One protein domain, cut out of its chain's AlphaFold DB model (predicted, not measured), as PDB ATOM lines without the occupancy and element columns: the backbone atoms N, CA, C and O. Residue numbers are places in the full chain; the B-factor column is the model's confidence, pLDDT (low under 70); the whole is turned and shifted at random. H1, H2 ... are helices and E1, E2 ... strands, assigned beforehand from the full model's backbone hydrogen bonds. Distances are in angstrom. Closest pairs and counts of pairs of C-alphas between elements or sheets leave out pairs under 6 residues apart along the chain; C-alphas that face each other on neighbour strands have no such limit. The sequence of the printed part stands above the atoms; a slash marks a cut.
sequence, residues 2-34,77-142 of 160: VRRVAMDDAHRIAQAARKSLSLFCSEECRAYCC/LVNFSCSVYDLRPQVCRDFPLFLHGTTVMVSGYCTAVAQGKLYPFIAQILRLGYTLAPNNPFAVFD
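What this domain is: This is residues 2 to 34 and 77 to 142 of the 160 residues of an uncharacterized protein of Candidatus Woesearchaeota archaeon (UniProt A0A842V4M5). Two helices, the long H1 and the shorter H5, lie side by side and run opposite ways, and a small hairpin of two strands packs on this pair, E1 near H1 and E2 near H5. The short helices H2, H3 and H4 lie toward the end of the body where H1 ends, residues 86 to 91 stick out, and a last stretch with no named element, residues 128 to 142, passes beside E2. The printed part has 99 residues, with five named helices and two strands in the order H1, H2, H3, E1, E2, H4, H5; the sheet E1 - E2 is antiparallel and the class is mostly helix. The whole is compact, with a radius of gyration of the C-alphas of 13.6 A and spans of 43 by 29 by 22 A.

How they stand to each other: E1, residues 97 to 100, and E2, residues 103 to 106, form an antiparallel hairpin, at 156 degrees between their directions; N 98 and O 105 are 2.8 A apart and N 103 and O 100 2.9 A, within hydrogen-bond range. Residues 103 to 104 of E2 also pair, parallel, with residues 131 to 132. The closest C-alphas of E1 and H1, residues 2 to 20, are those of Leu 97 and Ala 14, 6.7 A apart. The closest C-alphas of E2 and H5, residues 119 to 127, are those of Val 104 and Ile 122, 7.8 A apart. H1 touches H5 with its residues 10 to 17 alone, at a shallow tilt of 2 degrees, opposite ways; the closest C-alphas are those of Ala 10 and Ile 125, 5.4 A apart. H3, residues 90 to 94, is close to H1 but not clearly touching, with the C-alphas of Asp 94 and Arg 18 7.7 A apart. H2, residues 22 to 28, and H1 meet only through their link. H4, residues 111 to 114, is close to H2 but not clearly touching, with the C-alphas of Ala 112 and Phe 24 7.6 A apart. In H1, H2, H3 and H5 every O i to N i+4 pair is within hydrogen-bond range; H4 is too short for such a pair, and its one O i to N i+3 pair is within range.

Where its parts are: H1 begins at C-alpha 2, (107.867, 126.702, 141.657), and measures 27.2 A. H2 measures 10.0 A, E1 and E2 10.2 A each. H5 measures 12.4 A and ends at C-alpha 127, (99.384, 116.783, 137.460).

The domain as a whole: The two C-alphas farthest apart are those of Val 2 and Asn 79, at 43.3 A. Residues 35 to 76 are not printed, and C-alphas 34 and 77 are 7.2 A apart across this cut, which lies in the link H2 to H3. The links printed whole are tight. Mean pLDDT of the printed part is 87.3; residues 2 to 3 and 134 to 142 are under 70.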
ATOM      1  N   VAL A   2     108.672 127.904 142.002       63.22
ATOM      2  CA  VAL A   2     107.867 126.702 141.657       63.22
ATOM      3  C   VAL A   2     107.126 126.790 140.309       63.22
ATOM      4  O   VAL A   2     107.168 125.849 139.525       63.22
ATOM      5  N   ARG A   3     106.516 127.941 139.983       69.75
ATOM      6  CA  ARG A   3     105.787 128.124 138.710       69.75
ATOM      7  C   ARG A   3     106.664 128.022 137.453       69.75
ATOM      8  O   ARG A   3     106.150 127.625 136.419       69.75
ATOM      9  N   ARG A   4     107.956 128.378 137.522       71.75
ATOM     10  CA  ARG A   4     108.856 128.275 136.355       71.75
ATOM     11  C   ARG A   4     109.247 126.827 136.081       71.75
ATOM     12  O   ARG A   4     109.121 126.388 134.951       71.75
ATOM     13  N   VAL A   5     109.605 126.078 137.125       74.94
ATOM     14  CA  VAL A   5     109.968 124.653 137.005       74.94
ATOM     15  C   VAL A   5     108.809 123.844 136.415       74.94
ATOM     16  O   VAL A   5     108.998 123.114 135.449       74.94
ATOM     17  N   ALA A   6     107.589 124.062 136.917       78.44
ATOM     18  CA  ALA A   6     106.394 123.411 136.379       78.44
ATOM     19  C   ALA A   6     106.143 123.751 134.895       78.44
ATOM     20  O   ALA A   6     105.663 122.907 134.140       78.44
ATOM     21  N   MET A   7     106.486 124.971 134.468       83.81
ATOM     22  CA  MET A   7     106.338 125.396 133.078       83.81
ATOM     23  C   MET A   7     107.353 124.707 132.163       83.81
ATOM     24  O   MET A   7     106.971 124.209 131.104       83.81
ATOM     25  N   ASP A   8     108.617 124.630 132.573       91.00
ATOM     26  CA  ASP A   8     109.670 123.959 131.803       91.00
ATOM     27  C   ASP A   8     109.387 122.452 131.674       91.00
ATOM     28  O   ASP A   8     109.516 121.869 130.591       91.00
ATOM     29  N   ASP A   9     108.897 121.831 132.751       94.31
ATOM     30  CA  ASP A   9     108.484 120.429 132.751       94.31
ATOM     31  C   ASP A   9     107.316 120.162 131.800       94.31
ATOM     32  O   ASP A   9     107.372 119.215 131.011       94.31
ATOM     33  N   ALA A  10     106.289 121.014 131.804       95.12
ATOM     34  CA  ALA A  10     105.157 120.873 130.893       95.12
ATOM     35  C   ALA A  10     105.590 120.959 129.421       95.12
ATOM     36  O   ALA A  10     105.167 120.132 128.608       95.12
ATOM     37  N   HIS A  11     106.477 121.900 129.076       94.81
ATOM     38  CA  HIS A  11     107.008 122.026 127.714       94.81
ATOM     39  C   HIS A  11     107.827 120.800 127.306       94.81
ATOM     40  O   HIS A  11     107.669 120.300 126.189       94.81
ATOM     41  N   ARG A  12     108.651 120.267 128.212       97.00
ATOM     42  CA  ARG A  12     109.425 119.042 127.977       97.00
ATOM     43  C   ARG A  12     108.516 117.836 127.733       97.00
ATOM     44  O   ARG A  12     108.742 117.091 126.777       97.00
ATOM     45  N   ILE A  13     107.467 117.666 128.540       97.62
ATOM     46  CA  ILE A  13     106.485 116.586 128.369       97.62
ATOM     47  C   ILE A  13     105.739 116.748 127.041       97.62
ATOM     48  O   ILE A  13     105.611 115.781 126.292       97.62
ATOM     49  N   ALA A  14     105.293 117.960 126.701       96.56
ATOM     50  CA  ALA A  14     104.606 118.215 125.439       96.56
ATOM     51  C   ALA A  14     105.510 117.946 124.226       96.56
ATOM     52  O   ALA A  14     105.077 117.330 123.253       96.56
ATOM     53  N   GLN A  15     106.787 118.334 124.288       96.00
ATOM     54  CA  GLN A  15     107.748 118.040 123.228       96.00
ATOM     55  C   GLN A  15     107.977 116.529 123.073       96.00
ATOM     56  O   GLN A  15     108.021 116.033 121.946       96.00
ATOM     57  N   ALA A  16     108.090 115.789 124.181       97.25
ATOM     58  CA  ALA A  16     108.188 114.331 124.156       97.25
ATOM     59  C   ALA A  16     106.932 113.694 123.539       97.25
ATOM     60  O   ALA A  16     107.046 112.832 122.667       97.25
ATOM     61  N   ALA A  17     105.748 114.188 123.909       96.44
ATOM     62  CA  ALA A  17     104.472 113.749 123.357       96.44
ATOM     63  C   ALA A  17     104.438 113.918 121.832       96.44
ATOM     64  O   ALA A  17     104.147 112.973 121.106       96.44
ATOM     65  N   ARG A  18     104.817 115.095 121.319       95.50
ATOM     66  CA  ARG A  18     104.836 115.374 119.872       95.50
ATOM     67  C   ARG A  18     105.866 114.522 119.129       95.50
ATOM     68  O   ARG A  18     105.558 114.002 118.060       95.50
ATOM     69  N   LYS A  19     107.058 114.326 119.701       95.00
ATOM     70  CA  LYS A  19     108.094 113.445 119.132       95.00
ATOM     71  C   LYS A  19     107.646 111.985 119.069       95.00
ATOM     72  O   LYS A  19     107.956 111.307 118.094       95.00
ATOM     73  N   SER A  20     106.883 111.519 120.060       96.44
ATOM     74  CA  SER A  20     106.359 110.144 120.084       96.44
ATOM     75  C   SER A  20     105.437 109.821 118.901       96.44
ATOM     76  O   SER A  20     105.245 108.654 118.572       96.44
ATOM     77  N   LEU A  21     104.902 110.845 118.226       95.12
ATOM     78  CA  LEU A  21     104.011 110.674 117.083       95.12
ATOM     79  C   LEU A  21     104.728 110.552 115.739       95.12
ATOM     80  O   LEU A  21     104.048 110.268 114.762       95.12
ATOM     81  N   SER A  22     106.044 110.778 115.638       90.69
ATOM     82  CA  SER A  22     106.731 110.855 114.337       90.69
ATOM     83  C   SER A  22     106.458 109.644 113.441       90.69
ATOM     84  O   SER A  22     106.000 109.829 112.317       90.69
ATOM     85  N   LEU A  23     106.652 108.428 113.966       93.69
ATOM     86  CA  LEU A  23     106.444 107.182 113.220       93.69
ATOM     87  C   LEU A  23     104.970 106.984 112.844       93.69
ATOM     88  O   LEU A  23     104.636 106.735 111.688       93.69
ATOM     89  N   PHE A  24     104.071 107.201 113.810       95.94
ATOM     90  CA  PHE A  24     102.628 107.142 113.579       95.94
ATOM     91  C   PHE A  24     102.192 108.123 112.482       95.94
ATOM     92  O   PHE A  24     101.374 107.793 111.627       95.94
ATOM     93  N   CYS A  25     102.738 109.339 112.488       93.31
ATOM     94  CA  CYS A  25     102.438 110.363 111.500       93.31
ATOM     95  C   CYS A  25     102.921 109.963 110.105       93.31
ATOM     96  O   CYS A  25     102.148 110.119 109.165       93.31
ATOM     97  N   SER A  26     104.143 109.454 109.945       92.81
ATOM     98  CA  SER A  26     104.685 109.116 108.624       92.81
ATOM     99  C   SER A  26     104.119 107.815 108.048       92.81
ATOM    100  O   SER A  26     103.861 107.752 106.848       92.81
ATOM    101  N   GLU A  27     103.881 106.799 108.879       94.69
ATOM    102  CA  GLU A  27     103.594 105.436 108.406       94.69
ATOM    103  C   GLU A  27     102.108 105.067 108.483       94.69
ATOM    104  O   GLU A  27     101.530 104.602 107.497       94.69
ATOM    105  N   GLU A  28     101.470 105.322 109.627       95.44
ATOM    106  CA  GLU A  28     100.085 104.904 109.885       95.44
ATOM    107  C   GLU A  28      99.076 105.971 109.431       95.44
ATOM    108  O   GLU A  28      98.236 105.746 108.560       95.44
ATOM    109  N   CYS A  29      99.179 107.178 109.991       93.94
ATOM    110  CA  CYS A  29      98.310 108.320 109.698       93.94
ATOM    111  C   CYS A  29      98.598 108.938 108.320       93.94
ATOM    112  O   CYS A  29      97.735 109.599 107.727       93.94
ATOM    113  N   ARG A  30      99.822 108.742 107.805       93.88
ATOM    114  CA  ARG A  30     100.313 109.324 106.545       93.88
ATOM    115  C   ARG A  30     100.064 110.834 106.483       93.88
ATOM    116  O   ARG A  30      99.458 111.348 105.543       93.88
ATOM    117  N   ALA A  31     100.449 111.526 107.550       93.06
ATOM    118  CA  ALA A  31     100.373 112.970 107.733       93.06
ATOM    119  C   ALA A  31      99.003 113.571 107.366       93.06
ATOM    120  O   ALA A  31      98.932 114.600 106.700       93.06
ATOM    121  N   TYR A  32      97.902 112.929 107.779       91.31
ATOM    122  CA  TYR A  32      96.534 113.313 107.403       91.31
ATOM    123  C   TYR A  32      96.244 114.819 107.533       91.31
ATOM    124  O   TYR A  32      95.741 115.438 106.594       91.31
ATOM    125  N   CYS A  33      96.615 115.433 108.662       88.69
ATOM    126  CA  CYS A  33      96.403 116.865 108.894       88.69
ATOM    127  C   CYS A  33      97.146 117.749 107.879       88.69
ATOM    128  O   CYS A  33      96.613 118.773 107.455       88.69
ATOM    129  N   CYS A  34      98.323 117.323 107.412       90.81
ATOM    130  CA  CYS A  34      99.084 118.013 106.376       90.81
ATOM    131  C   CYS A  34      98.466 117.875 104.978       90.81
ATOM    132  O   CYS A  34      98.887 118.601 104.086       90.81
ATOM    133  N   LEU A  77     105.269 118.861 102.236       93.69
ATOM    134  CA  LEU A  77     105.057 117.436 102.474       93.69
ATOM    135  C   LEU A  77     105.673 116.617 101.336       93.69
ATOM    136  O   LEU A  77     105.258 116.727 100.189       93.69
ATOM    137  N   VAL A  78     106.633 115.757 101.667       93.12
ATOM    138  CA  VAL A  78     107.279 114.818 100.741       93.12
ATOM    139  C   VAL A  78     107.280 113.443 101.399       93.12
ATOM    140  O   VAL A  78     107.782 113.300 102.510       93.12
ATOM    141  N   ASN A  79     106.695 112.432 100.749       93.25
ATOM    142  CA  ASN A  79     106.593 111.064 101.287       93.25
ATOM    143  C   ASN A  79     106.072 111.022 102.741       93.25
ATOM    144  O   ASN A  79     106.661 110.389 103.615       93.25
ATOM    145  N   PHE A  80     104.995 111.767 103.016       93.94
ATOM    146  CA  PHE A  80     104.383 111.914 104.350       93.94
ATOM    147  C   PHE A  80     105.298 112.499 105.444       93.94
ATOM    148  O   PHE A  80     104.947 112.473 106.622       93.94
ATOM    149  N   SER A  81     106.431 113.085 105.057       92.06
ATOM    150  CA  SER A  81     107.391 113.751 105.936       92.06
ATOM    151  C   SER A  81     107.542 115.225 105.561       92.06
ATOM    152  O   SER A  81     107.336 115.617 104.415       92.06
ATOM    153  N   CYS A  82     107.872 116.075 106.533       92.50
ATOM    154  CA  CYS A  82     108.049 117.504 106.275       92.50
ATOM    155  C   CYS A  82     109.477 117.796 105.796       92.50
ATOM    156  O   CYS A  82     110.422 117.599 106.556       92.50
ATOM    157  N   SER A  83     109.628 118.319 104.578       93.81
ATOM    158  CA  SER A  83     110.924 118.669 103.980       93.81
ATOM    159  C   SER A  83     111.610 119.862 104.654       93.81
ATOM    160  O   SER A  83     112.825 119.994 104.576       93.81
ATOM    161  N   VAL A  84     110.852 120.710 105.356       92.88
ATOM    162  CA  VAL A  84     111.359 121.892 106.077       92.88
ATOM    163  C   VAL A  84     111.242 121.733 107.592       92.88
ATOM    164  O   VAL A  84     110.932 122.688 108.298       92.88
ATOM    165  N   TYR A  85     111.454 120.517 108.111       89.88
ATOM    166  CA  TYR A  85     111.200 120.153 109.514       89.88
ATOM    167  C   TYR A  85     111.764 121.164 110.532       89.88
ATOM    168  O   TYR A  85     111.058 121.549 111.472       89.88
ATOM    169  N   ASP A  86     112.988 121.646 110.313       90.56
ATOM    170  CA  ASP A  86     113.674 122.593 111.200       90.56
ATOM    171  C   ASP A  86     113.286 124.055 110.990       90.56
ATOM    172  O   ASP A  86     113.583 124.889 111.842       90.56
ATOM    173  N   LEU A  87     112.565 124.369 109.914       92.69
ATOM    174  CA  LEU A  87     112.067 125.708 109.581       92.69
ATOM    175  C   LEU A  87     110.541 125.809 109.704       92.69
ATOM    176  O   LEU A  87     109.948 126.831 109.362       92.69
ATOM    177  N   ARG A  88     109.885 124.757 110.208       92.31
ATOM    178  CA  ARG A  88     108.434 124.740 110.400       92.31
ATOM    179  C   ARG A  88     107.975 125.905 111.289       92.31
ATOM    180  O   ARG A  88     108.615 126.154 112.321       92.31
ATOM    181  N   PRO A  89     106.834 126.538 110.960       92.62
ATOM    182  CA  PRO A  89     106.194 127.515 111.832       92.62
ATOM    183  C   PRO A  89     105.852 126.934 113.203       92.62
ATOM    184  O   PRO A  89     105.633 125.726 113.343       92.62
ATOM    185  N   GLN A  90     105.736 127.800 114.207       92.44
ATOM    186  CA  GLN A  90     105.489 127.398 115.590       92.44
ATOM    187  C   GLN A  90     104.192 126.588 115.732       92.44
ATOM    188  O   GLN A  90     104.188 125.545 116.377       92.44
ATOM    189  N   VAL A  91     103.128 126.975 115.022       91.44
ATOM    190  CA  VAL A  91     101.860 126.224 114.996       91.44
ATOM    191  C   VAL A  91     102.043 124.764 114.550       91.44
ATOM    192  O   VAL A  91     101.433 123.865 115.122       91.44
ATOM    193  N   CYS A  92     102.940 124.487 113.595       91.81
ATOM    194  CA  CYS A  92     103.253 123.123 113.163       91.81
ATOM    195  C   CYS A  92     104.101 122.361 114.190       91.81
ATOM    196  O   CYS A  92     104.009 121.139 114.262       91.81
ATOM    197  N   ARG A  93     104.947 123.063 114.956       92.69
ATOM    198  CA  ARG A  93     105.753 122.470 116.037       92.69
ATOM    199  C   ARG A  93     104.927 122.154 117.269       92.69
ATOM    200  O   ARG A  93     105.294 121.252 118.021       92.69
ATOM    201  N   ASP A  94     103.856 122.910 117.478       93.62
ATOM    202  CA  ASP A  94     102.956 122.728 118.604       93.62
ATOM    203  C   ASP A  94     101.832 121.734 118.322       93.62
ATOM    204  O   ASP A  94     101.351 121.070 119.238       93.62
ATOM    205  N   PHE A  95     101.479 121.524 117.057       92.75
ATOM    206  CA  PHE A  95     100.505 120.510 116.681       92.75
ATOM    207  C   PHE A  95     100.969 119.086 117.072       92.75
ATOM    208  O   PHE A  95     102.132 118.736 116.855       92.75
ATOM    209  N   PRO A  96     100.082 118.216 117.596       93.44
ATOM    210  CA  PRO A  96      98.661 118.436 117.894       93.44
ATOM    211  C   PRO A  96      98.374 118.858 119.347       93.44
ATOM    212  O   PRO A  96      97.211 118.857 119.732       93.44
ATOM    213  N   LEU A  97      99.388 119.152 120.165       94.44
ATOM    214  CA  LEU A  97      99.267 119.413 121.605       94.44
ATOM    215  C   LEU A  97      99.875 120.777 121.941       94.44
ATOM    216  O   LEU A  97     101.093 120.898 122.048       94.44
ATOM    217  N   PHE A  98      99.044 121.786 122.157       94.00
ATOM    218  CA  PHE A  98      99.446 123.167 122.406       94.00
ATOM    219  C   PHE A  98      99.427 123.482 123.901       94.00
ATOM    220  O   PHE A  98      98.548 123.023 124.633       94.00
ATOM    221  N   LEU A  99     100.375 124.309 124.336       93.12
ATOM    222  CA  LEU A  99     100.405 124.883 125.677       93.12
ATOM    223  C   LEU A  99     100.227 126.395 125.560       93.12
ATOM    224  O   LEU A  99     100.938 127.041 124.792       93.12
ATOM    225  N   HIS A 100      99.288 126.958 126.314       88.75
ATOM    226  CA  HIS A 100      99.071 128.399 126.380       88.75
ATOM    227  C   HIS A 100      98.823 128.820 127.828       88.75
ATOM    228  O   HIS A 100      97.790 128.498 128.417       88.75
ATOM    229  N   GLY A 101      99.802 129.501 128.431       89.44
ATOM    230  CA  GLY A 101      99.796 129.757 129.870       89.44
ATOM    231  C   GLY A 101      99.738 128.443 130.654       89.44
ATOM    232  O   GLY A 101     100.584 127.572 130.471       89.44
ATOM    233  N   THR A 102      98.717 128.289 131.495       91.50
ATOM    234  CA  THR A 102      98.433 127.056 132.255       91.50
ATOM    235  C   THR A 102      97.393 126.161 131.578       91.50
ATOM    236  O   THR A 102      96.858 125.257 132.213       91.50
ATOM    237  N   THR A 103      97.086 126.405 130.303       91.81
ATOM    238  CA  THR A 103      96.060 125.672 129.556       91.81
ATOM    239  C   THR A 103      96.693 124.731 128.537       91.81
ATOM    240  O   THR A 103      97.599 125.113 127.792       91.81
ATOM    241  N   VAL A 104      96.183 123.504 128.477       92.56
ATOM    242  CA  VAL A 104      96.497 122.489 127.471       92.56
ATOM    243  C   VAL A 104      95.378 122.458 126.438       92.56
ATOM    244  O   VAL A 104      94.204 122.356 126.790       92.56
ATOM    245  N   MET A 105      95.734 122.498 125.157       92.38
ATOM    246  CA  MET A 105      94.797 122.331 124.043       92.38
ATOM    247  C   MET A 105      95.283 121.193 123.147       92.38
ATOM    248  O   MET A 105      96.477 121.062 122.892       92.38
ATOM    249  N   VAL A 106      94.368 120.372 122.640       90.50
ATOM    250  CA  VAL A 106      94.686 119.250 121.741       90.50
ATOM    251  C   VAL A 106      93.897 119.386 120.461       90.50
ATOM    252  O   VAL A 106      92.736 119.714 120.548       90.50
ATOM    253  N   SER A 107      94.442 119.119 119.281       86.81
ATOM    254  CA  SER A 107      93.648 119.198 118.046       86.81
ATOM    255  C   SER A 107      92.705 117.999 117.889       86.81
ATOM    256  O   SER A 107      93.155 116.855 117.908       86.81
ATOM    257  N   GLY A 108      91.413 118.255 117.657       82.56
ATOM    258  CA  GLY A 108      90.422 117.205 117.389       82.56
ATOM    259  C   GLY A 108      90.602 116.542 116.019       82.56
ATOM    260  O   GLY A 108      90.227 115.392 115.832       82.56
ATOM    261  N   TYR A 109      91.258 117.229 115.081       82.94
ATOM    262  CA  TYR A 109      91.528 116.727 113.731       82.94
ATOM    263  C   TYR A 109      92.696 115.736 113.656       82.94
ATOM    264  O   TYR A 109      92.977 115.175 112.594       82.94
ATOM    265  N   CYS A 110      93.427 115.529 114.753       89.81
ATOM    266  CA  CYS A 110      94.557 114.614 114.772       89.81
ATOM    267  C   CYS A 110      94.106 113.186 115.101       89.81
ATOM    268  O   CYS A 110      93.650 112.905 116.208       89.81
ATOM    269  N   THR A 111      94.343 112.247 114.185       92.12
ATOM    270  CA  THR A 111      94.040 110.824 114.401       92.12
ATOM    271  C   THR A 111      94.743 110.252 115.639       92.12
ATOM    272  O   THR A 111      94.157 109.446 116.352       92.12
ATOM    273  N   ALA A 112      95.962 110.703 115.960       93.75
ATOM    274  CA  ALA A 112      96.665 110.269 117.173       93.75
ATOM    275  C   ALA A 112      95.957 110.719 118.462       93.75
ATOM    276  O   ALA A 112      95.961 109.986 119.451       93.75
ATOM    277  N   VAL A 113      95.348 111.914 118.449       91.25
ATOM    278  CA  VAL A 113      94.528 112.414 119.564       91.25
ATOM    279  C   VAL A 113      93.268 111.563 119.690       91.25
ATOM    280  O   VAL A 113      92.974 111.099 120.787       91.25
ATOM    281  N   ALA A 114      92.571 111.304 118.579       89.00
ATOM    282  CA  ALA A 114      91.362 110.477 118.560       89.00
ATOM    283  C   ALA A 114      91.616 109.037 119.048       89.00
ATOM    284  O   ALA A 114      90.758 108.437 119.683       89.00
ATOM    285  N   GLN A 115      92.815 108.503 118.806       90.75
ATOM    286  CA  GLN A 115      93.250 107.192 119.298       90.75
ATOM    287  C   GLN A 115      93.832 107.222 120.725       90.75
ATOM    288  O   GLN A 115      94.382 106.225 121.185       90.75
ATOM    289  N   GLY A 116      93.785 108.360 121.425       91.50
ATOM    290  CA  GLY A 116      94.243 108.473 122.813       91.50
ATOM    291  C   GLY A 116      95.763 108.398 123.015       91.50
ATOM    292  O   GLY A 116      96.220 108.356 124.156       91.50
ATOM    293  N   LYS A 117      96.582 108.443 121.951       93.25
ATOM    294  CA  LYS A 117      98.050 108.263 122.044       93.25
ATOM    295  C   LYS A 117      98.751 109.341 122.880       93.25
ATOM    296  O   LYS A 117      99.839 109.117 123.397       93.25
ATOM    297  N   LEU A 118      98.127 110.509 123.035       92.94
ATOM    298  CA  LEU A 118      98.669 111.633 123.805       92.94
ATOM    299  C   LEU A 118      98.179 111.674 125.256       92.94
ATOM    300  O   LEU A 118      98.716 112.442 126.054       92.94
ATOM    301  N   TYR A 119      97.180 110.868 125.622       91.62
ATOM    302  CA  TYR A 119      96.533 110.948 126.935       91.62
ATOM    303  C   TYR A 119      97.493 110.671 128.103       91.62
ATOM    304  O   TYR A 119      97.418 111.406 129.090       91.62
ATOM    305  N   PRO A 120      98.463 109.736 128.002       95.31
ATOM    306  CA  PRO A 120      99.466 109.555 129.052       95.31
ATOM    307  C   PRO A 120     100.318 110.806 129.312       95.31
ATOM    308  O   PRO A 120     100.693 111.070 130.453       95.31
ATOM    309  N   PHE A 121     100.618 111.593 128.275       96.69
ATOM    310  CA  PHE A 121     101.387 112.834 128.398       96.69
ATOM    311  C   PHE A 121     100.527 113.973 128.940       96.69
ATOM    312  O   PHE A 121     100.954 114.705 129.828       96.69
ATOM    313  N   ILE A 122      99.288 114.094 128.454       93.38
ATOM    314  CA  ILE A 122      98.328 115.091 128.944       93.38
ATOM    315  C   ILE A 122      98.088 114.887 130.439       93.38
ATOM    316  O   ILE A 122      98.187 115.842 131.201       93.38
ATOM    317  N   ALA A 123      97.879 113.645 130.887       93.25
ATOM    318  CA  ALA A 123      97.710 113.331 132.303       93.25
ATOM    319  C   ALA A 123      98.912 113.773 133.158       93.25
ATOM    320  O   ALA A 123      98.722 114.267 134.267       93.25
ATOM    321  N   GLN A 124     100.143 113.643 132.649       95.69
ATOM    322  CA  GLN A 124     101.337 114.142 133.340       95.69
ATOM    323  C   GLN A 124     101.340 115.671 133.439       95.69
ATOM    324  O   GLN A 124     101.622 116.200 134.507       95.69
ATOM    325  N   ILE A 125     100.973 116.374 132.366       93.94
ATOM    326  CA  ILE A 125     100.910 117.844 132.357       93.94
ATOM    327  C   ILE A 125      99.825 118.350 133.321       93.94
ATOM    328  O   ILE A 125     100.066 119.284 134.081       93.94
ATOM    329  N   LEU A 126      98.655 117.705 133.363       91.81
ATOM    330  CA  LEU A 126      97.574 118.073 134.285       91.81
ATOM    331  C   LEU A 126      97.986 117.924 135.760       91.81
ATOM    332  O   LEU A 126      97.622 118.757 136.587       91.81
ATOM    333  N   ARG A 127      98.821 116.929 136.100       95.62
ATOM    334  CA  ARG A 127      99.384 116.783 137.460       95.62
ATOM    335  C   ARG A 127     100.306 117.936 137.867       95.62
ATOM    336  O   ARG A 127     100.518 118.130 139.058       95.62
ATOM    337  N   LEU A 128     100.820 118.714 136.911       94.44
ATOM    338  CA  LEU A 128     101.608 119.925 137.172       94.44
ATOM    339  C   LEU A 128     100.732 121.161 137.454       94.44
ATOM    340  O   LEU A 128     101.261 122.259 137.615       94.44
ATOM    341  N   GLY A 129      99.404 121.005 137.513       94.19
ATOM    342  CA  GLY A 129      98.457 122.093 137.779       94.19
ATOM    343  C   GLY A 129      97.957 122.815 136.527       94.19
ATOM    344  O   GLY A 129      97.391 123.902 136.631       94.19
ATOM    345  N   TYR A 130      98.168 122.232 135.347       93.44
ATOM    346  CA  TYR A 130      97.570 122.715 134.105       93.44
ATOM    347  C   TYR A 130      96.105 122.287 133.997       93.44
ATOM    348  O   TYR A 130      95.696 121.270 134.556       93.44
ATOM    349  N   THR A 131      95.327 123.025 133.212       92.56
ATOM    350  CA  THR A 131      93.932 122.706 132.898       92.56
ATOM    351  C   THR A 131      93.779 122.356 131.424       92.56
ATOM    352  O   THR A 131      94.452 122.914 130.560       92.56
ATOM    353  N   LEU A 132      92.894 121.411 131.110       88.81
ATOM    354  CA  LEU A 132      92.506 121.151 129.726       88.81
ATOM    355  C   LEU A 132      91.491 122.216 129.295       88.81
ATOM    356  O   LEU A 132      90.563 122.515 130.046       88.81
ATOM    357  N   ALA A 133      91.653 122.782 128.100       85.88
ATOM    358  CA  ALA A 133      90.679 123.725 127.564       85.88
ATOM    359  C   ALA A 133      89.291 123.055 127.443       85.88
ATOM    360  O   ALA A 133      89.201 121.975 126.852       85.88
ATOM    361  N   PRO A 134      88.216 123.674 127.976       63.38
ATOM    362  CA  PRO A 134      86.878 123.073 128.025       63.38
ATOM    363  C   PRO A 134      86.256 122.921 126.634       63.38
ATOM    364  O   PRO A 134      85.568 121.943 126.363       63.38
ATOM    365  N   ASN A 135      86.571 123.856 125.738       56.91
ATOM    366  CA  ASN A 135      86.280 123.775 124.319       56.91
ATOM    367  C   ASN A 135      87.620 123.732 123.608       56.91
ATOM    368  O   ASN A 135      88.448 124.620 123.790       56.91
ATOM    369  N   ASN A 136      87.856 122.700 122.814       52.38
ATOM    370  CA  ASN A 136      89.002 122.675 121.931       52.38
ATOM    371  C   ASN A 136      88.763 123.695 120.802       52.38
ATOM    372  O   ASN A 136      87.960 123.398 119.917       52.38
ATOM    373  N   PRO A 137      89.434 124.863 120.768       45.12
ATOM    374  CA  PRO A 137      89.208 125.840 119.700       45.12
ATOM    375  C   PRO A 137      89.597 125.283 118.319       45.12
ATOM    376  O   PRO A 137      89.143 125.778 117.298       45.12
ATOM    377  N   PHE A 138      90.381 124.201 118.272       44.22
ATOM    378  CA  PHE A 138      90.740 123.487 117.048       44.22
ATOM    379  C   PHE A 138      89.871 122.251 116.776       44.22
ATOM    380  O   PHE A 138      90.209 121.485 115.881       44.22
ATOM    381  N   ALA A 139      88.791 122.014 117.528       37.19
ATOM    382  CA  ALA A 139      87.733 121.076 117.135       37.19
ATOM    383  C   ALA A 139      86.668 121.747 116.251       37.19
ATOM    384  O   ALA A 139      85.892 121.039 115.624       37.19
ATOM    385  N   VAL A 140      86.643 123.087 116.195       36.00
ATOM    386  CA  VAL A 140      85.536 123.867 115.604       36.00
ATOM    387  C   VAL A 140      86.002 124.897 114.572       36.00
ATOM    388  O   VAL A 140      85.231 125.761 114.189       36.00
ATOM    389  N   PHE A 141      87.230 124.820 114.049       37.25
ATOM    390  CA  PHE A 141      87.509 125.527 112.790       37.25
ATOM    391  C   PHE A 141      86.846 124.744 111.644       37.25
ATOM    392  O   PHE A 141      87.492 124.037 110.869       37.25
ATOM    393  N   ASP A 142      85.524 124.784 111.601       38.16
ATOM    394  CA  ASP A 142      84.759 124.435 110.422       38.16
ATOM    395  C   ASP A 142      84.710 125.703 109.568       38.16
ATOM    396  O   ASP A 142      84.025 126.678 109.877       38.16
TER     397      ASP A 142